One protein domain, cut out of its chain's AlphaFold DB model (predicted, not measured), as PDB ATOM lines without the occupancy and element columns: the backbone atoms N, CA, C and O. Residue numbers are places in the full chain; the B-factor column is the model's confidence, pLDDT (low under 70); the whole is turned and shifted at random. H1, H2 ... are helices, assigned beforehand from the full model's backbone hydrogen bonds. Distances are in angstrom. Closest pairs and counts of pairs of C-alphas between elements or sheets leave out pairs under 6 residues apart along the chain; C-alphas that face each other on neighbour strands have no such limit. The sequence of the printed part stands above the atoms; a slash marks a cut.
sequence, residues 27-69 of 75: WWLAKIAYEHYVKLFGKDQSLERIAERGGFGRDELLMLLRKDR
ATOM      1  N   TRP A  27     204.854 241.850 151.859       94.19
ATOM      2  CA  TRP A  27     203.974 241.128 152.781       94.19
ATOM      3  C   TRP A  27     204.351 241.343 154.251       94.19
ATOM      4  O   TRP A  27     203.470 241.397 155.110       94.19
ATOM      5  N   TRP A  28     205.642 241.526 154.565       94.44
ATOM      6  CA  TRP A  28     206.065 241.852 155.934       94.44
ATOM      7  C   TRP A  28     205.444 243.166 156.428       94.44
ATOM      8  O   TRP A  28     205.053 243.265 157.589       94.44
ATOM      9  N   LEU A  29     205.283 244.156 155.545       94.44
ATOM     10  CA  LEU A  29     204.676 245.437 155.898       94.44
ATOM     11  C   LEU A  29     203.161 245.285 156.081       94.44
ATOM     12  O   LEU A  29     202.585 245.866 157.000       94.44
ATOM     13  N   ALA A  30     202.528 244.441 155.263       95.25
ATOM     14  CA  ALA A  30     201.121 244.091 155.418       95.25
ATOM     15  C   ALA A  30     200.849 243.368 156.751       95.25
ATOM     16  O   ALA A  30     199.841 243.652 157.395       95.25
ATOM     17  N   LYS A  31     201.763 242.500 157.214       95.81
ATOM     18  CA  LYS A  31     201.681 241.862 158.541       95.81
ATOM     19  C   LYS A  31     201.666 242.893 159.673       95.81
ATOM     20  O   LYS A  31     200.810 242.803 160.546       95.81
ATOM     21  N   ILE A  32     202.538 243.903 159.622       95.19
ATOM     22  CA  ILE A  32     202.568 244.984 160.626       95.19
ATOM     23  C   ILE A  32     201.241 245.753 160.647       95.19
ATOM     24  O   ILE A  32     200.688 246.006 161.717       95.19
ATOM     25  N   ALA A  33     200.700 246.101 159.476       95.94
ATOM     26  CA  ALA A  33     199.397 246.758 159.389       95.94
ATOM     27  C   ALA A  33     198.270 245.860 159.934       95.94
ATOM     28  O   ALA A  33     197.397 246.324 160.671       95.94
ATOM     29  N   TYR A  34     198.320 244.561 159.633       95.75
ATOM     30  CA  TYR A  34     197.329 243.583 160.073       95.75
ATOM     31  C   TYR A  34     197.292 243.397 161.593       95.75
ATOM     32  O   TYR A  34     196.216 243.274 162.174       95.75
ATOM     33  N   GLU A  35     198.442 243.442 162.269       95.56
ATOM     34  CA  GLU A  35     198.491 243.404 163.735       95.56
ATOM     35  C   GLU A  35     197.679 244.535 164.376       95.56
ATOM     36  O   GLU A  35     197.069 244.341 165.432       95.56
ATOM     37  N   HIS A  36     197.656 245.716 163.752       95.19
ATOM     38  CA  HIS A  36     196.830 246.829 164.218       95.19
ATOM     39  C   HIS A  36     195.379 246.706 163.751       95.19
ATOM     40  O   HIS A  36     194.467 246.975 164.531       95.19
ATOM     41  N   TYR A  37     195.151 246.209 162.533       94.44
ATOM     42  CA  TYR A  37     193.811 245.928 162.007       94.44
ATOM     43  C   TYR A  37     193.033 245.017 162.960       94.44
ATOM     44  O   TYR A  37     191.914 245.335 163.356       94.44
ATOM     45  N   VAL A  38     193.666 243.936 163.419       94.94
ATOM     46  CA  VAL A  38     193.072 242.973 164.352       94.94
ATOM     47  C   VAL A  38     192.647 243.620 165.672       94.94
ATOM     48  O   VAL A  38     191.627 243.237 166.244       94.94
ATOM     49  N   LYS A  39     193.395 244.615 166.157       92.56
ATOM     50  CA  LYS A  39     193.058 245.344 167.390       92.56
ATOM     51  C   LYS A  39     191.851 246.263 167.213       92.56
ATOM     52  O   LYS A  39     191.128 246.484 168.178       92.56
ATOM     53  N   LEU A  40     191.651 246.811 166.013       90.31
ATOM     54  CA  LEU A  40     190.571 247.758 165.718       90.31
ATOM     55  C   LEU A  40     189.275 247.079 165.261       90.31
ATOM     56  O   LEU A  40     188.191 247.555 165.595       90.31
ATOM     57  N   PHE A  41     189.387 246.002 164.483       89.25
ATOM     58  CA  PHE A  41     188.265 245.396 163.760       89.25
ATOM     59  C   PHE A  41     188.046 243.914 164.086       89.25
ATOM     60  O   PHE A  41     187.058 243.342 163.638       89.25
ATOM     61  N   GLY A  42     188.927 243.285 164.869       91.56
ATOM     62  CA  GLY A  42     188.850 241.855 165.169       91.56
ATOM     63  C   GLY A  42     189.493 240.969 164.097       91.56
ATOM     64  O   GLY A  42     190.240 241.433 163.236       91.56
ATOM     65  N   LYS A  43     189.247 239.656 164.181       93.00
ATOM     66  CA  LYS A  43     189.930 238.619 163.375       93.00
ATOM     67  C   LYS A  43     189.042 237.975 162.307       93.00
ATOM     68  O   LYS A  43     189.395 236.929 161.774       93.00
ATOM     69  N   ASP A  44     187.919 238.602 161.966       92.19
ATOM     70  CA  ASP A  44     186.929 238.034 161.036       92.19
ATOM     71  C   ASP A  44     187.431 237.931 159.584       92.19
ATOM     72  O   ASP A  44     186.805 237.293 158.738       92.19
ATOM     73  N   GLN A  45     188.554 238.575 159.263       93.00
ATOM     74  CA  GLN A  45     189.261 238.433 157.991       93.00
ATOM     75  C   GLN A  45     190.721 238.088 158.286       93.00
ATOM     76  O   GLN A  45     191.376 238.807 159.047       93.00
ATOM     77  N   SER A  46     191.242 237.023 157.675       96.00
ATOM     78  CA  SER A  46     192.684 236.756 157.673       96.00
ATOM     79  C   SER A  46     193.414 237.725 156.738       96.00
ATOM     80  O   SER A  46     192.800 238.333 155.858       96.00
ATOM     81  N   LEU A  47     194.730 237.862 156.901       95.00
ATOM     82  CA  LEU A  47     195.536 238.711 156.023       95.00
ATOM     83  C   LEU A  47     195.489 238.226 154.565       95.00
ATOM     84  O   LEU A  47     195.383 239.032 153.644       95.00
ATOM     85  N   GLU A  48     195.485 236.910 154.356       95.19
ATOM     86  CA  GLU A  48     195.324 236.273 153.047       95.19
ATOM     87  C   GLU A  48     193.980 236.649 152.424       95.19
ATOM     88  O   GLU A  48     193.924 237.051 151.264       95.19
ATOM     89  N   ARG A  49     192.900 236.615 153.216       94.75
ATOM     90  CA  ARG A  49     191.568 236.990 152.740       94.75
ATOM     91  C   ARG A  49     191.482 238.466 152.358       94.75
ATOM     92  O   ARG A  49     190.783 238.816 151.409       94.75
ATOM     93  N   ILE A  50     192.191 239.337 153.077       94.44
ATOM     94  CA  ILE A  50     192.301 240.757 152.721       94.44
ATOM     95  C   ILE A  50     193.060 240.902 151.394       94.44
ATOM     96  O   ILE A  50     192.594 241.623 150.513       94.44
ATOM     97  N   ALA A  51     194.167 240.175 151.201       93.44
ATOM     98  CA  ALA A  51     194.915 240.177 149.941       93.44
ATOM     99  C   ALA A  51     194.041 239.750 148.747       93.44
ATOM    100  O   ALA A  51     194.013 240.438 147.729       93.44
ATOM    101  N   GLU A  52     193.272 238.664 148.888       91.62
ATOM    102  CA  GLU A  52     192.341 238.169 147.858       91.62
ATOM    103  C   GLU A  52     191.296 239.214 147.438       91.62
ATOM    104  O   GLU A  52     190.863 239.239 146.287       91.62
ATOM    105  N   ARG A  53     190.894 240.095 148.362       89.62
ATOM    106  CA  ARG A  53     189.910 241.163 148.125       89.62
ATOM    107  C   ARG A  53     190.506 242.428 147.504       89.62
ATOM    108  O   ARG A  53     189.771 243.381 147.261       89.62
ATOM    109  N   GLY A  54     191.807 242.432 147.225       90.44
ATOM    110  CA  GLY A  54     192.523 243.585 146.678       90.44
ATOM    111  C   GLY A  54     193.372 244.337 147.699       90.44
ATOM    112  O   GLY A  54     193.987 245.336 147.333       90.44
ATOM    113  N   GLY A  55     193.467 243.840 148.935       93.12
ATOM    114  CA  GLY A  55     194.343 244.376 149.969       93.12
ATOM    115  C   GLY A  55     193.742 245.519 150.781       93.12
ATOM    116  O   GLY A  55     192.534 245.735 150.776       93.12
ATOM    117  N   PHE A  56     194.601 246.246 151.495       92.75
ATOM    118  CA  PHE A  56     194.200 247.423 152.269       92.75
ATOM    119  C   PHE A  56     193.939 248.615 151.349       92.75
ATOM    120  O   PHE A  56     194.615 248.783 150.328       92.75
ATOM    121  N   GLY A  57     193.020 249.494 151.752       90.00
ATOM    122  CA  GLY A  57     192.958 250.843 151.187       90.00
ATOM    123  C   GLY A  57     194.218 251.642 151.539       90.00
ATOM    124  O   GLY A  57     194.907 251.336 152.507       90.00
ATOM    125  N   ARG A  58     194.543 252.692 150.777       88.06
ATOM    126  CA  ARG A  58     195.735 253.520 151.064       88.06
ATOM    127  C   ARG A  58     195.627 254.265 152.386       88.06
ATOM    128  O   ARG A  58     196.535 254.178 153.207       88.06
ATOM    129  N   ASP A  59     194.511 254.955 152.583       87.88
ATOM    130  CA  ASP A  59     194.249 255.708 153.809       87.88
ATOM    131  C   ASP A  59     194.133 254.757 155.012       87.88
ATOM    132  O   ASP A  59     194.692 255.022 156.074       87.88
ATOM    133  N   GLU A  60     193.511 253.591 154.811       90.38
ATOM    134  CA  GLU A  60     193.471 252.512 155.802       90.38
ATOM    135  C   GLU A  60     194.880 252.016 156.154       90.38
ATOM    136  O   GLU A  60     195.225 251.961 157.330       90.38
ATOM    137  N   LEU A  61     195.728 251.711 155.168       92.56
ATOM    138  CA  LEU A  61     197.100 251.268 155.410       92.56
ATOM    139  C   LEU A  61     197.887 252.313 156.211       92.56
ATOM    140  O   LEU A  61     198.571 251.960 157.170       92.56
ATOM    141  N   LEU A  62     197.797 253.590 155.830       91.62
ATOM    142  CA  LEU A  62     198.487 254.677 156.526       91.62
ATOM    143  C   LEU A  62     198.012 254.797 157.977       91.62
ATOM    144  O   LEU A  62     198.845 254.865 158.878       91.62
ATOM    145  N   MET A  63     196.699 254.756 158.205       92.94
ATOM    146  CA  MET A  63     196.097 254.748 159.542       92.94
ATOM    147  C   MET A  63     196.599 253.555 160.377       92.94
ATOM    148  O   MET A  63     197.002 253.720 161.531       92.94
ATOM    149  N   LEU A  64     196.624 252.353 159.790       94.31
ATOM    150  CA  LEU A  64     197.081 251.128 160.450       94.31
ATOM    151  C   LEU A  64     198.570 251.188 160.819       94.31
ATOM    152  O   LEU A  64     198.938 250.826 161.936       94.31
ATOM    153  N   LEU A  65     199.426 251.683 159.919       93.00
ATOM    154  CA  LEU A  65     200.869 251.819 160.154       93.00
ATOM    155  C   LEU A  65     201.200 252.913 161.175       93.00
ATOM    156  O   LEU A  65     202.121 252.745 161.977       93.00
ATOM    157  N   ARG A  66     200.433 254.009 161.188       92.81
ATOM    158  CA  ARG A  66     200.530 255.069 162.204       92.81
ATOM    159  C   ARG A  66     199.995 254.637 163.568       92.81
ATOM    160  O   ARG A  66     200.288 255.289 164.566       92.81
ATOM    161  N   LYS A  67     199.278 253.508 163.618       88.31
ATOM    162  CA  LYS A  67     198.594 252.977 164.803       88.31
ATOM    163  C   LYS A  67     197.543 253.942 165.349       88.31
ATOM    164  O   LYS A  67     197.294 253.977 166.557       88.31
ATOM    165  N   ASP A  68     196.907 254.695 164.456       81.25
ATOM    166  CA  ASP A  68     195.850 255.623 164.829       81.25
ATOM    167  C   ASP A  68     194.685 254.833 165.459       81.25
ATOM    168  O   ASP A  68     194.420 253.669 165.119       81.25
ATOM    169  N   ARG A  69     194.005 255.431 166.443       74.00
ATOM    170  CA  ARG A  69     192.760 254.847 166.958       74.00
ATOM    171  C   ARG A  69     191.665 255.087 165.927       74.00
ATOM    172  O   ARG A  69     191.684 256.108 165.249       74.00
TER     173      ARG A  69
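AT A GLANCE: This is residues 27 to 69 of the 75 residues of an uncharacterized protein of marine sediment metagenome (UniProt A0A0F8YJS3). One longer helix, H1, has a shorter helix, H3, packed across the middle of it, while a still shorter helix, H2, is set off to another side of H1 and meets it only just, with its line also turned across that of H1. The centres of the three helices make a triangle rather than a row; H3 packs on residues 32 to 37 of H1, the H2 side is looser, and the stretch of residues 53 to 57 leads from H2 over to H3. The printed part has 43 residues with three named helices, in the order H1, H2, H3 along the chain, and no named strand; the class is all helix. The whole is compact, with a radius of gyration of the C-alphas of 9.3 A, and rounded, its C-alphas spanning 24 by 19 by 17 A.

IN THESE COORDINATES: H1 takes residues 27 to 41, from C-alpha 27 at (203.974, 241.128, 152.781) to C-alpha 41 at (188.265, 245.396, 163.760), 19.6 A from first to last C-alpha. After five residues H2 follows, residues 47 to 52, 8.8 A long from first to last C-alpha, with C-alpha 47 at (195.536, 238.711, 156.023). After five more residues comes H3, residues 58 to 66, which is 12.2 A long from first to last C-alpha and ends with C-alpha 66 at (200.530, 255.069, 162.204).

HOW THE PARTS SIT: H1 and H2 only just touch, with 3 pairs of C-alphas within 8 A, and H1 takes part with residues 30 to 34 alone. Their closest C-alphas, those of Tyr 34 and Leu 47, are 6.6 A apart. The lines of H1 and H2 are about perpendicular, at 74 degrees. H1 and H3 touch with 8 pairs of C-alphas within 8 A, H1 with residues 32 to 37 alone. Their closest C-alphas, those of Ala 33 and Leu 64, are 5.1 A apart. The lines of H1 and H3 are about perpendicular, at 84 degrees. H2 and H3 are apart, with no C-alpha of the one within 8 A of the other. In H2 and H3 every O i to N i+4 pair is within hydrogen-bond range; in H1 9 of 11 are.

THE WHOLE: The two C-alphas farthest apart, those of Glu 52 and Arg 69, are 25.4 A apart, and the first and last printed C-alphas, those of Trp 27 and Arg 69, are 22.7 A apart. The printed part has no cut, and the links H1 to H2 and H2 to H3 are both tight. The mean pLDDT of the printed part is 92.2, and no printed residue is under 70.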